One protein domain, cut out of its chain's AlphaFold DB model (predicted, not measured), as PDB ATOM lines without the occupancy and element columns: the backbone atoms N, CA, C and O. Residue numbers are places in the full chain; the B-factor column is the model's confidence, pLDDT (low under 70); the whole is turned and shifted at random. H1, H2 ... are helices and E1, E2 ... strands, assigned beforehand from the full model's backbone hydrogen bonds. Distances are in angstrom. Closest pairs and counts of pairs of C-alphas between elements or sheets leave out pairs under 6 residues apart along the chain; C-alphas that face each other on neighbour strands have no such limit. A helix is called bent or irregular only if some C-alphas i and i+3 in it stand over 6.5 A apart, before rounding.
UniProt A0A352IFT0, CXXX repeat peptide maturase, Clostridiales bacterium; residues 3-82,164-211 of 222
ATOM      1  N   THR A   3      29.711  21.475  13.247       85.88
ATOM      2  CA  THR A   3      28.497  20.731  13.599       85.88
ATOM      3  C   THR A   3      28.509  20.390  15.086       85.88
ATOM      4  O   THR A   3      29.568  20.116  15.648       85.88
ATOM      5  N   GLN A   4      27.342  20.404  15.725       79.19
ATOM      6  CA  GLN A   4      27.163  19.971  17.113       79.19
ATOM      7  C   GLN A   4      26.364  18.666  17.159       79.19
ATOM      8  O   GLN A   4      25.470  18.464  16.338       79.19
ATOM      9  N   GLY A   5      26.693  17.785  18.103       79.69
ATOM     10  CA  GLY A   5      25.978  16.526  18.313       79.69
ATOM     11  C   GLY A   5      25.872  16.171  19.791       79.69
ATOM     12  O   GLY A   5      26.867  16.223  20.513       79.69
ATOM     13  N   ASP A   6      24.670  15.791  20.221       88.31
ATOM     14  CA  ASP A   6      24.407  15.309  21.575       88.31
ATOM     15  C   ASP A   6      24.607  13.795  21.665       88.31
ATOM     16  O   ASP A   6      24.047  13.019  20.885       88.31
ATOM     17  N   VAL A   7      25.376  13.371  22.659       87.31
ATOM     18  CA  VAL A   7      25.722  11.969  22.893       87.31
ATOM     19  C   VAL A   7      25.387  11.610  24.334       87.31
ATOM     20  O   VAL A   7      25.637  12.400  25.234       87.31
ATOM     21  N   ASN A   8      24.809  10.437  24.561       88.75
ATOM     22  CA  ASN A   8      24.481   9.898  25.880       88.75
ATOM     23  C   ASN A   8      24.626   8.369  25.878       88.75
ATOM     24  O   ASN A   8      24.971   7.772  24.857       88.75
ATOM     25  N   GLU A   9      24.333   7.726  27.003       86.06
ATOM     26  CA  GLU A   9      24.431   6.274  27.169       86.06
ATOM     27  C   GLU A   9      23.638   5.467  26.124       86.06
ATOM     28  O   GLU A   9      24.069   4.389  25.727       86.06
ATOM     29  N   ASN A  10      22.532   6.004  25.603       87.38
ATOM     30  CA  ASN A  10      21.662   5.290  24.664       87.38
ATOM     31  C   ASN A  10      22.187   5.303  23.224       87.38
ATOM     32  O   ASN A  10      21.811   4.453  22.419       87.38
ATOM     33  N   ASN A  11      23.029   6.275  22.862       91.62
ATOM     34  CA  ASN A  11      23.523   6.427  21.490       91.62
ATOM     35  C   ASN A  11      25.049   6.306  21.360       91.62
ATOM     36  O   ASN A  11      25.557   6.294  20.235       91.62
ATOM     37  N   ILE A  12      25.769   6.136  22.475       94.19
ATOM     38  CA  ILE A  12      27.233   6.062  22.498       94.19
ATOM     39  C   ILE A  12      27.787   4.939  21.614       94.19
ATOM     40  O   ILE A  12      28.783   5.136  20.926       94.19
ATOM     41  N   ILE A  13      27.084   3.803  21.524       96.25
ATOM     42  CA  ILE A  13      27.411   2.656  20.652       96.25
ATOM     43  C   ILE A  13      27.588   3.045  19.173       96.25
ATOM     44  O   ILE A  13      28.354   2.407  18.445       96.25
ATOM     45  N   ASN A  14      26.921   4.116  18.732       96.56
ATOM     46  CA  ASN A  14      26.921   4.610  17.354       96.56
ATOM     47  C   ASN A  14      27.805   5.851  17.154       96.56
ATOM     48  O   ASN A  14      27.759   6.463  16.081       96.56
ATOM     49  N   LEU A  15      28.590   6.251  18.159       97.00
ATOM     50  CA  LEU A  15      29.362   7.491  18.143       97.00
ATOM     51  C   LEU A  15      30.304   7.576  16.936       97.00
ATOM     52  O   LEU A  15      30.250   8.548  16.180       97.00
ATOM     53  N   ALA A  16      31.136   6.554  16.720       97.94
ATOM     54  CA  ALA A  16      32.135   6.568  15.655       97.94
ATOM     55  C   ALA A  16      31.494   6.631  14.259       97.94
ATOM     56  O   ALA A  16      31.934   7.402  13.408       97.94
ATOM     57  N   GLU A  17      30.417   5.873  14.033       97.88
ATOM     58  CA  GLU A  17      29.694   5.894  12.755       97.88
ATOM     59  C   GLU A  17      28.984   7.230  12.516       97.88
ATOM     60  O   GLU A  17      28.983   7.746  11.396       97.88
ATOM     61  N   SER A  18      28.421   7.831  13.566       96.88
ATOM     62  CA  SER A  18      27.784   9.149  13.481       96.88
ATOM     63  C   SER A  18      28.807  10.226  13.122       96.88
ATOM     64  O   SER A  18      28.599  10.994  12.183       96.88
ATOM     65  N   ILE A  19      29.961  10.226  13.791       97.12
ATOM     66  CA  ILE A  19      31.083  11.120  13.484       97.12
ATOM     67  C   ILE A  19      31.567  10.920  12.050       97.12
ATOM     68  O   ILE A  19      31.709  11.894  11.314       97.12
ATOM     69  N   LYS A  20      31.778   9.672  11.619       97.44
ATOM     70  CA  LYS A  20      32.227   9.354  10.257       97.44
ATOM     71  C   LYS A  20      31.310   9.976   9.206       97.44
ATOM     72  O   LYS A  20      31.802  10.595   8.263       97.44
ATOM     73  N   LYS A  21      29.991   9.852   9.391       96.50
ATOM     74  CA  LYS A  21      28.980  10.460   8.513       96.50
ATOM     75  C   LYS A  21      29.046  11.982   8.557       96.50
ATOM     76  O   LYS A  21      29.100  12.611   7.505       96.50
ATOM     77  N   LEU A  22      29.095  12.588   9.741       96.25
ATOM     78  CA  LEU A  22      29.112  14.046   9.888       96.25
ATOM     79  C   LEU A  22      30.384  14.690   9.317       96.25
ATOM     80  O   LEU A  22      30.308  15.758   8.705       96.25
ATOM     81  N   LEU A  23      31.548  14.046   9.444       96.19
ATOM     82  CA  LEU A  23      32.824  14.557   8.921       96.19
ATOM     83  C   LEU A  23      32.878  14.632   7.390       96.19
ATOM     84  O   LEU A  23      33.744  15.327   6.851       96.19
ATOM     85  N   THR A  24      31.958  13.972   6.678       94.88
ATOM     86  CA  THR A  24      31.852  14.120   5.217       94.88
ATOM     87  C   THR A  24      31.560  15.568   4.818       94.88
ATOM     88  O   THR A  24      32.153  16.063   3.863       94.88
ATOM     89  N   ASN A  25      30.745  16.273   5.612       94.56
ATOM     90  CA  ASN A  25      30.293  17.639   5.330       94.56
ATOM     91  C   ASN A  25      30.803  18.679   6.344       94.56
ATOM     92  O   ASN A  25      30.697  19.880   6.105       94.56
ATOM     93  N   SER A  26      31.382  18.253   7.468       96.00
ATOM     94  CA  SER A  26      31.894  19.149   8.512       96.00
ATOM     95  C   SER A  26      33.417  19.106   8.610       96.00
ATOM     96  O   SER A  26      34.057  18.091   8.334       96.00
ATOM     97  N   SER A  27      34.018  20.238   8.969       95.94
ATOM     98  CA  SER A  27      35.449  20.330   9.291       95.94
ATOM     99  C   SER A  27      35.701  20.120  10.781       95.94
ATOM    100  O   SER A  27      36.764  19.638  11.150       95.94
ATOM    101  N   ARG A  28      34.709  20.447  11.616       97.31
ATOM    102  CA  ARG A  28      34.769  20.318  13.066       97.31
ATOM    103  C   ARG A  28      33.449  19.795  13.619       97.31
ATOM    104  O   ARG A  28      32.385  20.265  13.205       97.31
ATOM    105  N   ILE A  29      33.533  18.878  14.576       97.75
ATOM    106  CA  ILE A  29      32.396  18.375  15.346       97.75
ATOM    107  C   ILE A  29      32.618  18.691  16.825       97.75
ATOM    108  O   ILE A  29      33.616  18.285  17.413       97.75
ATOM    109  N   ASN A  30      31.662  19.380  17.438       95.81
ATOM    110  CA  ASN A  30      31.611  19.563  18.883       95.81
ATOM    111  C   ASN A  30      30.609  18.562  19.472       95.81
ATOM    112  O   ASN A  30      29.407  18.647  19.221       95.81
ATOM    113  N   ILE A  31      31.110  17.607  20.246       94.50
ATOM    114  CA  ILE A  31      30.313  16.597  20.935       94.50
ATOM    115  C   ILE A  31      29.934  17.123  22.316       94.50
ATOM    116  O   ILE A  31      30.798  17.463  23.139       94.50
ATOM    117  N   ASN A  32      28.636  17.141  22.582       91.75
ATOM    118  CA  ASN A  32      28.076  17.404  23.893       91.75
ATOM    119  C   ASN A  32      27.682  16.076  24.549       91.75
ATOM    120  O   ASN A  32      26.718  15.435  24.131       91.75
ATOM    121  N   LEU A  33      28.448  15.649  25.553       91.50
ATOM    122  CA  LEU A  33      28.161  14.422  26.285       91.50
ATOM    123  C   LEU A  33      27.168  14.721  27.414       91.50
ATOM    124  O   LEU A  33      27.483  15.435  28.366       91.50
ATOM    125  N   LYS A  34      25.961  14.178  27.300       89.50
ATOM    126  CA  LYS A  34      24.893  14.281  28.289       89.50
ATOM    127  C   LYS A  34      25.008  13.108  29.258       89.50
ATOM    128  O   LYS A  34      24.779  11.966  28.880       89.50
ATOM    129  N   ILE A  35      25.367  13.416  30.502       85.94
ATOM    130  CA  ILE A  35      25.481  12.447  31.597       85.94
ATOM    131  C   ILE A  35      24.253  12.615  32.491       85.94
ATOM    132  O   ILE A  35      24.160  13.569  33.267       85.94
ATOM    133  N   PHE A  36      23.289  11.707  32.371       79.75
ATOM    134  CA  PHE A  36      22.052  11.781  33.149       79.75
ATOM    135  C   PHE A  36      22.184  11.099  34.519       79.75
ATOM    136  O   PHE A  36      21.669  11.617  35.518       79.75
ATOM    137  N   ASN A  37      22.938   9.995  34.578       76.25
ATOM    138  CA  ASN A  37      23.030   9.078  35.716       76.25
ATOM    139  C   ASN A  37      24.502   8.859  36.107       76.25
ATOM    140  O   ASN A  37      25.420   9.207  35.370       76.25
ATOM    141  N   LYS A  38      24.736   8.210  37.255       71.06
ATOM    142  CA  LYS A  38      26.086   7.794  37.687       71.06
ATOM    143  C   LYS A  38      26.639   6.586  36.911       71.06
ATOM    144  O   LYS A  38      27.781   6.199  37.134       71.06
ATOM    145  N   THR A  39      25.844   5.979  36.034       76.12
ATOM    146  CA  THR A  39      26.214   4.810  35.230       76.12
ATOM    147  C   THR A  39      26.479   5.235  33.791       76.12
ATOM    148  O   THR A  39      25.578   5.743  33.127       76.12
ATOM    149  N   PHE A  40      27.700   5.018  33.314       88.62
ATOM    150  CA  PHE A  40      28.114   5.276  31.939       88.62
ATOM    151  C   PHE A  40      29.161   4.232  31.551       88.62
ATOM    152  O   PHE A  40      30.083   3.967  32.324       88.62
ATOM    153  N   ASP A  41      28.999   3.621  30.380       93.50
ATOM    154  CA  ASP A  41      29.874   2.547  29.913       93.50
ATOM    155  C   ASP A  41      31.176   3.130  29.340       93.50
ATOM    156  O   ASP A  41      31.245   3.567  28.186       93.50
ATOM    157  N   LEU A  42      32.201   3.195  30.194       93.81
ATOM    158  CA  LEU A  42      33.514   3.742  29.851       93.81
ATOM    159  C   LEU A  42      34.257   2.875  28.830       93.81
ATOM    160  O   LEU A  42      34.935   3.430  27.967       93.81
ATOM    161  N   ASP A  43      34.099   1.552  28.882       96.25
ATOM    162  CA  ASP A  43      34.779   0.626  27.970       96.25
ATOM    163  C   ASP A  43      34.204   0.748  26.559       96.25
ATOM    164  O   ASP A  43      34.938   0.878  25.569       96.25
ATOM    165  N   LEU A  44      32.871   0.796  26.457       96.94
ATOM    166  CA  LEU A  44      32.190   1.064  25.197       96.94
ATOM    167  C   LEU A  44      32.591   2.431  24.641       96.94
ATOM    168  O   LEU A  44      32.879   2.552  23.446       96.94
ATOM    169  N   TYR A  45      32.635   3.459  25.490       97.25
ATOM    170  CA  TYR A  45      33.043   4.787  25.058       97.25
ATOM    171  C   TYR A  45      34.492   4.816  24.562       97.25
ATOM    172  O   TYR A  45      34.753   5.363  23.487       97.25
ATOM    173  N   GLU A  46      35.423   4.165  25.267       98.00
ATOM    174  CA  GLU A  46      36.823   4.053  24.844       98.00
ATOM    175  C   GLU A  46      36.926   3.395  23.468       98.00
ATOM    176  O   GLU A  46      37.614   3.904  22.579       98.00
ATOM    177  N   GLY A  47      36.217   2.281  23.264       98.44
ATOM    178  CA  GLY A  47      36.185   1.579  21.984       98.44
ATOM    179  C   GLY A  47      35.708   2.473  20.838       98.44
ATOM    180  O   GLY A  47      36.264   2.439  19.737       98.44
ATOM    181  N   GLN A  48      34.716   3.329  21.090       98.50
ATOM    182  CA  GLN A  48      34.227   4.288  20.100       98.50
ATOM    183  C   GLN A  48      35.228   5.412  19.841       98.50
ATOM    184  O   GLN A  48      35.482   5.729  18.680       98.50
ATOM    185  N   LEU A  49      35.841   5.985  20.878       98.56
ATOM    186  CA  LEU A  49      36.846   7.032  20.705       98.56
ATOM    187  C   LEU A  49      38.088   6.527  19.957       98.56
ATOM    188  O   LEU A  49      38.588   7.235  19.086       98.56
ATOM    189  N   LYS A  50      38.541   5.291  20.205       98.69
ATOM    190  CA  LYS A  50      39.640   4.666  19.440       98.69
ATOM    191  C   LYS A  50      39.331   4.626  17.942       98.69
ATOM    192  O   LYS A  50      40.148   5.054  17.129       98.69
ATOM    193  N   ARG A  51      38.115   4.209  17.571       98.62
ATOM    194  CA  ARG A  51      37.653   4.235  16.169       98.62
ATOM    195  C   ARG A  51      37.625   5.656  15.604       98.62
ATOM    196  O   ARG A  51      37.950   5.862  14.438       98.62
ATOM    197  N   VAL A  52      37.244   6.640  16.415       98.56
ATOM    198  CA  VAL A  52      37.241   8.054  16.018       98.56
ATOM    199  C   VAL A  52      38.659   8.573  15.768       98.56
ATOM    200  O   VAL A  52      38.869   9.263  14.770       98.56
ATOM    201  N   VAL A  53      39.635   8.210  16.605       98.69
ATOM    202  CA  VAL A  53      41.057   8.526  16.382       98.69
ATOM    203  C   VAL A  53      41.512   8.007  15.016       98.69
ATOM    204  O   VAL A  53      42.105   8.762  14.245       98.69
ATOM    205  N   ASP A  54      41.171   6.762  14.673       98.56
ATOM    206  CA  ASP A  54      41.526   6.176  13.374       98.56
ATOM    207  C   ASP A  54      40.866   6.909  12.194       98.56
ATOM    208  O   ASP A  54      41.507   7.134  11.164       98.56
ATOM    209  N   ILE A  55      39.611   7.349  12.348       98.44
ATOM    210  CA  ILE A  55      38.913   8.172  11.346       98.44
ATOM    211  C   ILE A  55      39.632   9.514  11.146       98.44
ATOM    212  O   ILE A  55      39.885   9.907  10.004       98.44
ATOM    213  N   ILE A  56      39.974  10.224  12.229       98.00
ATOM    214  CA  ILE A  56      40.687  11.513  12.158       98.00
ATOM    215  C   ILE A  56      42.036  11.327  11.454       98.00
ATOM    216  O   ILE A  56      42.369  12.083  10.536       98.00
ATOM    217  N   LEU A  57      42.786  10.293  11.838       98.06
ATOM    218  CA  LEU A  57      44.084   9.974  11.252       98.06
ATOM    219  C   LEU A  57      43.978   9.684   9.750       98.06
ATOM    220  O   LEU A  57      44.780  10.195   8.970       98.06
ATOM    221  N   GLN A  58      42.958   8.937   9.314       97.81
ATOM    222  CA  GLN A  58      42.711   8.683   7.892       97.81
ATOM    223  C   GLN A  58      42.480   9.979   7.106       97.81
ATOM    224  O   GLN A  58      43.036  10.150   6.020       97.81
ATOM    225  N   TYR A  59      41.681  10.912   7.634       97.19
ATOM    226  CA  TYR A  59      41.509  12.218   6.992       97.19
ATOM    227  C   TYR A  59      42.837  12.966   6.888       97.19
ATOM    228  O   TYR A  59      43.135  13.525   5.829       97.19
ATOM    229  N   LYS A  60      43.653  12.919   7.944       95.38
ATOM    230  CA  LYS A  60      44.940  13.610   7.979       95.38
ATOM    231  C   LYS A  60      45.939  13.047   6.968       95.38
ATOM    232  O   LYS A  60      46.560  13.831   6.254       95.38
ATOM    233  N   ARG A  61      46.015  11.719   6.823       96.00
ATOM    234  CA  ARG A  61      46.798  11.037   5.771       96.00
ATOM    235  C   ARG A  61      46.406  11.487   4.361       96.00
ATOM    236  O   ARG A  61      47.256  11.585   3.487       96.00
ATOM    237  N   ASN A  62      45.135  11.833   4.159       95.12
ATOM    238  CA  ASN A  62      44.613  12.358   2.894       95.12
ATOM    239  C   ASN A  62      44.753  13.888   2.756       95.12
ATOM    240  O   ASN A  62      44.070  14.496   1.931       95.12
ATOM    241  N   GLY A  63      45.566  14.535   3.598       94.12
ATOM    242  CA  GLY A  63      45.789  15.983   3.576       94.12
ATOM    243  C   GLY A  63      44.608  16.820   4.081       94.12
ATOM    244  O   GLY A  63      44.590  18.032   3.887       94.12
ATOM    245  N   LYS A  64      43.606  16.205   4.726       94.94
ATOM    246  CA  LYS A  64      42.425  16.901   5.259       94.94
ATOM    247  C   LYS A  64      42.519  17.025   6.776       94.94
ATOM    248  O   LYS A  64      42.684  16.036   7.483       94.94
ATOM    249  N   THR A  65      42.334  18.233   7.296       93.69
ATOM    250  CA  THR A  65      42.209  18.454   8.743       93.69
ATOM    251  C   THR A  65      40.745  18.332   9.154       93.69
ATOM    252  O   THR A  65      39.876  18.974   8.558       93.69
ATOM    253  N   LYS A  66      40.483  17.492  10.157       95.75
ATOM    254  CA  LYS A  66      39.185  17.327  10.812       95.75
ATOM    255  C   LYS A  66      39.378  17.441  12.317       95.75
ATOM    256  O   LYS A  66      40.342  16.895  12.844       95.75
ATOM    257  N   GLU A  67      38.460  18.126  12.978       96.75
ATOM    258  CA  GLU A  67      38.534  18.404  14.409       96.75
ATOM    259  C   GLU A  67      37.337  17.828  15.151       96.75
ATOM    260  O   GLU A  67      36.203  17.860  14.665       96.75
ATOM    261  N   ILE A  68      37.597  17.311  16.345       97.38
ATOM    262  CA  ILE A  68      36.583  16.808  17.262       97.38
ATOM    263  C   ILE A  68      36.971  17.257  18.658       97.38
ATOM    264  O   ILE A  68      37.997  16.810  19.164       97.38
ATOM    265  N   ASN A  69      36.151  18.099  19.287       96.25
ATOM    266  CA  ASN A  69      36.519  18.777  20.534       96.25
ATOM    267  C   ASN A  69      37.051  17.836  21.631       96.25
ATOM    268  O   ASN A  69      38.041  18.136  22.286       96.25
ATOM    269  N   ARG A  70      36.460  16.645  21.767       95.94
ATOM    270  CA  ARG A  70      36.847  15.641  22.777       95.94
ATOM    271  C   ARG A  70      38.199  14.962  22.547       95.94
ATOM    272  O   ARG A  70      38.649  14.227  23.410       95.94
ATOM    273  N   ILE A  71      38.826  15.142  21.388       97.12
ATOM    274  CA  ILE A  71      40.106  14.494  21.048       97.12
ATOM    275  C   ILE A  71      41.121  15.528  20.558       97.12
ATOM    276  O   ILE A  71      42.281  15.511  20.949       97.12
ATOM    277  N   THR A  72      40.721  16.429  19.665       96.94
ATOM    278  CA  THR A  72      41.674  17.335  19.022       96.94
ATOM    279  C   THR A  72      41.970  18.575  19.843       96.94
ATOM    280  O   THR A  72      43.067  19.097  19.712       96.94
ATOM    281  N   ASP A  73      41.057  19.055  20.695       96.56
ATOM    282  CA  ASP A  73      41.276  20.327  21.406       96.56
ATOM    283  C   ASP A  73      42.434  20.230  22.397       96.56
ATOM    284  O   ASP A  73      43.243  21.150  22.495       96.56
ATOM    285  N   ARG A  74      42.599  19.075  23.051       96.19
ATOM    286  CA  ARG A  74      43.727  18.846  23.959       96.19
ATOM    287  C   ARG A  74      45.088  18.948  23.262       96.19
ATOM    288  O   ARG A  74      46.076  19.217  23.935       96.19
ATOM    289  N   LEU A  75      45.150  18.773  21.938       96.25
ATOM    290  CA  LEU A  75      46.379  18.953  21.158       96.25
ATOM    291  C   LEU A  75      46.793  20.425  21.013       96.25
ATOM    292  O   LEU A  75      47.907  20.668  20.560       96.25
ATOM    293  N   TYR A  76      45.930  21.384  21.363       95.38
ATOM    294  CA  TYR A  76      46.170  22.820  21.167       95.38
ATOM    295  C   TYR A  76      45.951  23.672  22.426       95.38
ATOM    296  O   TYR A  76      46.532  24.747  22.529       95.38
ATOM    297  N   LEU A  77      45.113  23.228  23.369       95.69
ATOM    298  CA  LEU A  77      44.809  23.972  24.596       95.69
ATOM    299  C   LEU A  77      45.962  23.902  25.600       95.69
ATOM    300  O   LEU A  77      46.330  22.813  26.019       95.69
ATOM    301  N   ASP A  78      46.468  25.051  26.047       93.31
ATOM    302  CA  ASP A  78      47.495  25.185  27.095       93.31
ATOM    303  C   ASP A  78      46.917  25.488  28.491       93.31
ATOM    304  O   ASP A  78      47.648  25.532  29.481       93.31
ATOM    305  N   ARG A  79      45.598  25.686  28.571       92.75
ATOM    306  CA  ARG A  79      44.830  25.919  29.795       92.75
ATOM    307  C   ARG A  79      43.385  25.458  29.622       92.75
ATOM    308  O   ARG A  79      42.910  25.309  28.498       92.75
ATOM    309  N   MET A  80      42.678  25.291  30.739       91.38
ATOM    310  CA  MET A  80      41.239  25.006  30.743       91.38
ATOM    311  C   MET A  80      40.450  26.107  30.016       91.38
ATOM    312  O   MET A  80      40.647  27.291  30.289       91.38
ATOM    313  N   ASP A  81      39.523  25.702  29.147       87.06
ATOM    314  CA  ASP A  81      38.581  26.585  28.441       87.06
ATOM    315  C   ASP A  81      37.138  26.232  28.842       87.06
ATOM    316  O   ASP A  81      36.394  25.552  28.135       87.06
ATOM    317  N   ASN A  82      36.773  26.569  30.083       89.75
ATOM    318  CA  ASN A  82      35.476  26.220  30.665       89.75
ATOM    319  C   ASN A  82      34.438  27.337  30.484       89.75
ATOM    320  O   ASN A  82      34.748  28.473  30.160       89.75
ATOM    321  N   LEU A 164      33.238   9.962  37.814       92.00
ATOM    322  CA  LEU A 164      32.769   9.666  36.464       92.00
ATOM    323  C   LEU A 164      33.128  10.769  35.451       92.00
ATOM    324  O   LEU A 164      33.629  10.456  34.374       92.00
ATOM    325  N   GLN A 165      32.895  12.046  35.785       93.50
ATOM    326  CA  GLN A 165      33.231  13.169  34.898       93.50
ATOM    327  C   GLN A 165      34.736  13.217  34.608       93.50
ATOM    328  O   GLN A 165      35.148  13.429  33.463       93.50
ATOM    329  N   CYS A 166      35.552  12.983  35.637       94.31
ATOM    330  CA  CYS A 166      36.999  12.961  35.498       94.31
ATOM    331  C   CYS A 166      37.469  11.790  34.634       94.31
ATOM    332  O   CYS A 166      38.210  12.013  33.680       94.31
ATOM    333  N   LYS A 167      36.990  10.569  34.895       94.44
ATOM    334  CA  LYS A 167      37.349   9.376  34.111       94.44
ATOM    335  C   LYS A 167      36.999   9.525  32.635       94.44
ATOM    336  O   LYS A 167      37.815   9.184  31.787       94.44
ATOM    337  N   ILE A 168      35.833  10.091  32.316       95.12
ATOM    338  CA  ILE A 168      35.446  10.423  30.934       95.12
ATOM    339  C   ILE A 168      36.470  11.376  30.303       95.12
ATOM    340  O   ILE A 168      36.995  11.097  29.229       95.12
ATOM    341  N   SER A 169      36.796  12.474  30.983       95.69
ATOM    342  CA  SER A 169      37.699  13.501  30.442       95.69
ATOM    343  C   SER A 169      39.146  13.003  30.307       95.69
ATOM    344  O   SER A 169      39.841  13.349  29.353       95.69
ATOM    345  N   HIS A 170      39.604  12.149  31.222       96.31
ATOM    346  CA  HIS A 170      40.922  11.516  31.144       96.31
ATOM    347  C   HIS A 170      40.979  10.430  30.064       96.31
ATOM    348  O   HIS A 170      42.006  10.277  29.402       96.31
ATOM    349  N   LEU A 171      39.871   9.735  29.806       96.56
ATOM    350  CA  LEU A 171      39.757   8.829  28.668       96.56
ATOM    351  C   LEU A 171      39.859   9.589  27.338       96.56
ATOM    352  O   LEU A 171      40.621   9.201  26.456       96.56
ATOM    353  N   GLU A 172      39.163  10.715  27.215       97.56
ATOM    354  CA  GLU A 172      39.279  11.654  26.089       97.56
ATOM    355  C   GLU A 172      40.724  12.168  25.911       97.56
ATOM    356  O   GLU A 172      41.285  12.137  24.807       97.56
ATOM    357  N   ARG A 173      41.388  12.554  27.011       97.38
ATOM    358  CA  ARG A 173      42.805  12.961  27.022       97.38
ATOM    359  C   ARG A 173      43.716  11.839  26.524       97.38
ATOM    360  O   ARG A 173      44.570  12.080  25.674       97.38
ATOM    361  N   LYS A 174      43.515  10.604  26.994       97.75
ATOM    362  CA  LYS A 174      44.258   9.413  26.545       97.75
ATOM    363  C   LYS A 174      44.120   9.202  25.036       97.75
ATOM    364  O   LYS A 174      45.089   8.865  24.364       97.75
ATOM    365  N   MET A 175      42.936   9.441  24.474       98.25
ATOM    366  CA  MET A 175      42.710   9.347  23.023       98.25
ATOM    367  C   MET A 175      43.391  10.479  22.250       98.25
ATOM    368  O   MET A 175      43.837  10.277  21.119       98.25
ATOM    369  N   SER A 176      43.527  11.647  22.874       98.06
ATOM    370  CA  SER A 176      44.314  12.763  22.345       98.06
ATOM    371  C   SER A 176      45.804  12.398  22.278       98.06
ATOM    372  O   SER A 176      46.433  12.586  21.237       98.06
ATOM    373  N   LEU A 177      46.353  11.797  23.343       97.94
ATOM    374  CA  LEU A 177      47.725  11.277  23.368       97.94
ATOM    375  C   LEU A 177      47.941  10.199  22.294       97.94
ATOM    376  O   LEU A 177      48.878  10.299  21.507       97.94
ATOM    377  N   LEU A 178      47.021   9.238  22.176       98.44
ATOM    378  CA  LEU A 178      47.079   8.212  21.132       98.44
ATOM    379  C   LEU A 178      47.132   8.824  19.721       98.44
ATOM    380  O   LEU A 178      47.903   8.378  18.872       98.44
ATOM    381  N   LEU A 179      46.319   9.850  19.448       98.38
ATOM    382  CA  LEU A 179      46.351  10.552  18.164       98.38
ATOM    383  C   LEU A 179      47.698  11.263  17.949       98.38
ATOM    384  O   LEU A 179      48.273  11.147  16.866       98.38
ATOM    385  N   LEU A 180      48.216  11.957  18.966       97.38
ATOM    386  CA  LEU A 180      49.524  12.622  18.939       97.38
ATOM    387  C   LEU A 180      50.650  11.639  18.588       97.38
ATOM    388  O   LEU A 180      51.470  11.927  17.716       97.38
ATOM    389  N   GLU A 181      50.681  10.477  19.236       97.38
ATOM    390  CA  GLU A 181      51.685   9.436  19.003       97.38
ATOM    391  C   GLU A 181      51.620   8.885  17.580       97.38
ATOM    392  O   GLU A 181      52.652   8.791  16.913       97.38
ATOM    393  N   LYS A 182      50.416   8.596  17.070       97.94
ATOM    394  CA  LYS A 182      50.237   8.133  15.685       97.94
ATOM    395  C   LYS A 182      50.686   9.181  14.665       97.94
ATOM    396  O   LYS A 182      51.383   8.846  13.710       97.94
ATOM    397  N   LEU A 183      50.348  10.455  14.880       96.81
ATOM    398  CA  LEU A 183      50.787  11.556  14.013       96.81
ATOM    399  C   LEU A 183      52.318  11.688  13.995       96.81
ATOM    400  O   LEU A 183      52.905  11.821  12.919       96.81
ATOM    401  N   LYS A 184      52.968  11.596  15.164       95.56
ATOM    402  CA  LYS A 184      54.435  11.613  15.289       95.56
ATOM    403  C   LYS A 184      55.079  10.415  14.588       95.56
ATOM    404  O   LYS A 184      56.025  10.604  13.824       95.56
ATOM    405  N   ALA A 185      54.556   9.207  14.804       97.25
ATOM    406  CA  ALA A 185      55.069   7.980  14.194       97.25
ATOM    407  C   ALA A 185      55.023   8.029  12.657       97.25
ATOM    408  O   ALA A 185      55.948   7.571  11.987       97.25
ATOM    409  N   GLU A 186      53.984   8.649  12.097       97.31
ATOM    410  CA  GLU A 186      53.817   8.830  10.650       97.31
ATOM    411  C   GLU A 186      54.479  10.097  10.098       97.31
ATOM    412  O   GLU A 186      54.382  10.370   8.902       97.31
ATOM    413  N   LYS A 187      55.167  10.876  10.945       95.62
ATOM    414  CA  LYS A 187      55.807  12.153  10.583       95.62
ATOM    415  C   LYS A 187      54.828  13.149   9.942       95.62
ATOM    416  O   LYS A 187      55.211  13.955   9.094       95.62
ATOM    417  N   ILE A 188      53.561  13.108  10.351       94.69
ATOM    418  CA  ILE A 188      52.535  14.043   9.893       94.69
ATOM    419  C   ILE A 188      52.693  15.344  10.679       94.69
ATOM    420  O   ILE A 188      52.401  15.403  11.871       94.69
ATOM    421  N   ASN A 189      53.135  16.403  10.000       87.25
ATOM    422  CA  ASN A 189      53.294  17.709  10.628       87.25
ATOM    423  C   ASN A 189      51.932  18.364  10.901       87.25
ATOM    424  O   ASN A 189      51.087  18.485  10.007       87.25
ATOM    425  N   VAL A 190      51.740  18.839  12.129       87.12
ATOM    426  CA  VAL A 190      50.574  19.626  12.527       87.12
ATOM    427  C   VAL A 190      51.069  20.854  13.294       87.12
ATOM    428  O   VAL A 190      51.670  20.701  14.358       87.12
ATOM    429  N   PRO A 191      50.859  22.068  12.757       87.12
ATOM    430  CA  PRO A 191      51.338  23.289  13.391       87.12
ATOM    431  C   PRO A 191      50.754  23.485  14.788       87.12
ATOM    432  O   PRO A 191      49.585  23.184  15.014       87.12
ATOM    433  N   ASN A 192      51.556  24.062  15.686       88.88
ATOM    434  CA  ASN A 192      51.137  24.516  17.018       88.88
ATOM    435  C   ASN A 192      50.567  23.420  17.931       88.88
ATOM    436  O   ASN A 192      49.885  23.737  18.903       88.88
ATOM    437  N   MET A 193      50.832  22.145  17.635       91.19
ATOM    438  CA  MET A 193      50.471  21.076  18.554       91.19
ATOM    439  C   MET A 193      51.376  21.099  19.780       91.19
ATOM    440  O   MET A 193      52.604  21.118  19.661       91.19
ATOM    441  N   ILE A 194      50.762  21.050  20.954       93.19
ATOM    442  CA  ILE A 194      51.475  20.918  22.220       93.19
ATOM    443  C   ILE A 194      51.760  19.448  22.526       93.19
ATOM    444  O   ILE A 194      51.071  18.536  22.059       93.19
ATOM    445  N   ASN A 195      52.798  19.210  23.324       92.75
ATOM    446  CA  ASN A 195      53.084  17.871  23.806       92.75
ATOM    447  C   ASN A 195      52.081  17.480  24.901       92.75
ATOM    448  O   ASN A 195      51.759  18.284  25.774       92.75
ATOM    449  N   ILE A 196      51.604  16.239  24.848       94.75
ATOM    450  CA  ILE A 196      50.822  15.615  25.914       94.75
ATOM    451  C   ILE A 196      51.724  14.546  26.518       94.75
ATOM    452  O   ILE A 196      52.263  13.721  25.782       94.75
ATOM    453  N   GLU A 197      51.920  14.592  27.829       93.56
ATOM    454  CA  GLU A 197      52.708  13.590  28.547       93.56
ATOM    455  C   GLU A 197      51.835  12.394  28.934       93.56
ATOM    456  O   GLU A 197      50.608  12.504  29.041       93.56
ATOM    457  N   ASP A 198      52.456  11.237  29.128       93.38
ATOM    458  CA  ASP A 198      51.752  10.112  29.733       93.38
ATOM    459  C   ASP A 198      51.503  10.390  31.225       93.38
ATOM    460  O   ASP A 198      52.257  11.132  31.858       93.38
ATOM    461  N   ILE A 199      50.427   9.834  31.773       92.12
ATOM    462  CA  ILE A 199      50.042   9.991  33.182       92.12
ATOM    463  C   ILE A 199      49.702   8.627  33.777       92.12
ATOM    464  O   ILE A 199      49.129   7.769  33.110       92.12
ATOM    465  N   ASP A 200      50.022   8.436  35.053       88.19
ATOM    466  CA  ASP A 200      49.894   7.157  35.759       88.19
ATOM    467  C   ASP A 200      48.591   7.012  36.566       88.19
ATOM    468  O   ASP A 200      48.421   6.031  37.288       88.19
ATOM    469  N   TYR A 201      47.660   7.961  36.430       88.31
ATOM    470  CA  TYR A 201      46.375   7.972  37.130       88.31
ATOM    471  C   TYR A 201      45.194   8.042  36.155       88.31
ATOM    472  O   TYR A 201      45.264   8.663  35.089       88.31
ATOM    473  N   ALA A 202      44.077   7.419  36.534       84.44
ATOM    474  CA  ALA A 202      42.834   7.453  35.757       84.44
ATOM    475  C   ALA A 202      41.838   8.490  36.297       84.44
ATOM    476  O   ALA A 202      40.985   8.978  35.550       84.44
ATOM    477  N   ASP A 203      41.941   8.822  37.585       89.06
ATOM    478  CA  ASP A 203      41.128   9.828  38.256       89.06
ATOM    479  C   ASP A 203      42.029  10.798  39.048       89.06
ATOM    480  O   ASP A 203      42.775  10.362  39.921       89.06
ATOM    481  N   PRO A 204      41.985  12.117  38.791       88.81
ATOM    482  CA  PRO A 204      42.802  13.103  39.493       88.81
ATOM    483  C   PRO A 204      42.530  13.170  41.001       88.81
ATOM    484  O   PRO A 204      43.347  13.727  41.728       88.81
ATOM    485  N   VAL A 205      41.442  12.574  41.511       87.19
ATOM    486  CA  VAL A 205      41.270  12.402  42.963       87.19
ATOM    487  C   VAL A 205      42.427  11.606  43.588       87.19
ATOM    488  O   VAL A 205      42.806  11.868  44.727       87.19
ATOM    489  N   GLU A 206      43.047  10.696  42.830       86.56
ATOM    490  CA  GLU A 206      44.217   9.914  43.249       86.56
ATOM    491  C   GLU A 206      45.427  10.798  43.579       86.56
ATOM    492  O   GLU A 206      46.255  10.407  44.398       86.56
ATOM    493  N   LEU A 207      45.520  11.993  42.984       82.69
ATOM    494  CA  LEU A 207      46.593  12.950  43.267       82.69
ATOM    495  C   LEU A 207      46.475  13.526  44.678       82.69
ATOM    496  O   LEU A 207      47.482  13.711  45.340       82.69
ATOM    497  N   VAL A 208      45.247  13.759  45.144       81.50
ATOM    498  CA  VAL A 208      44.988  14.374  46.456       81.50
ATOM    499  C   VAL A 208      44.920  13.321  47.553       81.50
ATOM    500  O   VAL A 208      45.360  13.566  48.668       81.50
ATOM    501  N   ILE A 209      44.403  12.126  47.252       82.38
ATOM    502  CA  ILE A 209      44.318  11.033  48.232       82.38
ATOM    503  C   ILE A 209      45.698  10.629  48.754       82.38
ATOM    504  O   ILE A 209      45.805  10.247  49.916       82.38
ATOM    505  N   LYS A 210      46.745  10.711  47.921       72.88
ATOM    506  CA  LYS A 210      48.131  10.432  48.332       72.88
ATOM    507  C   LYS A 210      48.600  11.343  49.473       72.88
ATOM    508  O   LYS A 210      49.436  10.915  50.261       72.88
ATOM    509  N   ASP A 211      48.025  12.538  49.571       74.94
ATOM    510  CA  ASP A 211      48.356  13.540  50.584       74.94
ATOM    511  C   ASP A 211      47.423  13.481  51.808       74.94
ATOM    512  O   ASP A 211      47.611  14.229  52.767       74.94
TER     513      ASP A 211
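What this domain is: This is residues 3 to 82 and 164 to 211 of the 222 residues of the protein "CXXX repeat peptide maturase" of Clostridiales bacterium (UniProt A0A352IFT0). A narrow ribbon of two parallel strands, E1 and E2, lies over H1, the first of three helices, H1, H2 and H4, that run the same way side by side in a curved row. The short H3 fills the space between E2 and H4, and after H4 the chain folds back past that helix to the small H5, where residues 206 to 211 stick out. The printed part has 128 residues, with five named helices and two named strands in the order E1, H1, E2, H2, H3, H4, H5, and its class is mostly helix. It is compact, with a radius of gyration of the C-alphas of 14.9 A, and spans 46 by 33 by 25 A.

How they stand to each other: E1, residues 3 to 7, and E2, residues 28 to 33, are parallel neighbours at 24 degrees; N 5 and O 30 are 3.1 A apart and N 32 and O 5 are 2.9 A apart, both within hydrogen-bond range. With H1, residues 12 to 22, they form a strand-helix-strand unit, two parallel neighbour strands with a helix between them in the chain, and its crossover is right-handed. The closest C-alphas of E1 and H1 are those of Val 7 and Leu 15, 7.5 A apart. H1 touches H2, residues 42 to 61, at a shallow tilt of 17 degrees, the same way; their closest C-alphas, Ala 16 and Val 52, are 5.3 A apart. H2 touches H4, residues 164 to 185, at a shallow tilt of 29 degrees, the same way, closest at the C-alphas of Val 53 and Leu 179, 5.9 A. H4, with residues 172 to 180 alone, touches H3, residues 69 to 75, at a steep tilt of 53 degrees, closest at the C-alphas of Ile 71 and Ser 176, 4.7 A. The C-alphas of Asn 30 in E2 and Asn 69 in H3 are the closest of those two elements, 5.2 A apart. Just before H3, residues 67 to 68 form a short parallel pairing with residues 28 to 29 of E2. H5, residues 205 to 209, touches no helix. Each O i to N i+4 pair is within hydrogen-bond range in H2, H4 and H5, against 5 of 7 in H1 and 0 of 3 in H3, where 1 of 4 O i to N i+3 pairs is.

Where its parts are: E1 begins at C-alpha 3, (28.497, 20.731, 13.599), and E2 is 15.9 A long. H1 measures 15.0 A and is irregular, with C-alphas 13 and 16 lying 7.9 A apart; H3 is only just irregular, with C-alphas 70 and 73 lying 6.6 A apart. H2 measures 28.5 A. H4, the longest helix, measures 31.6 A and starts at C-alpha 164, (32.769, 9.666, 36.464). H5 ends at C-alpha 209, (44.318, 11.033, 48.232).

The domain as a whole: The two C-alphas farthest apart, those of Asn 25 and Asp 211, are 48.9 A apart. Residues 83 to 163 are cut out, and C-alphas 82 and 164 are 17.7 A apart across the cut. The link from H4 to H5, residues 186 to 204, is long. The mean pLDDT of the printed part is 93.0, and no printed residue is under 70.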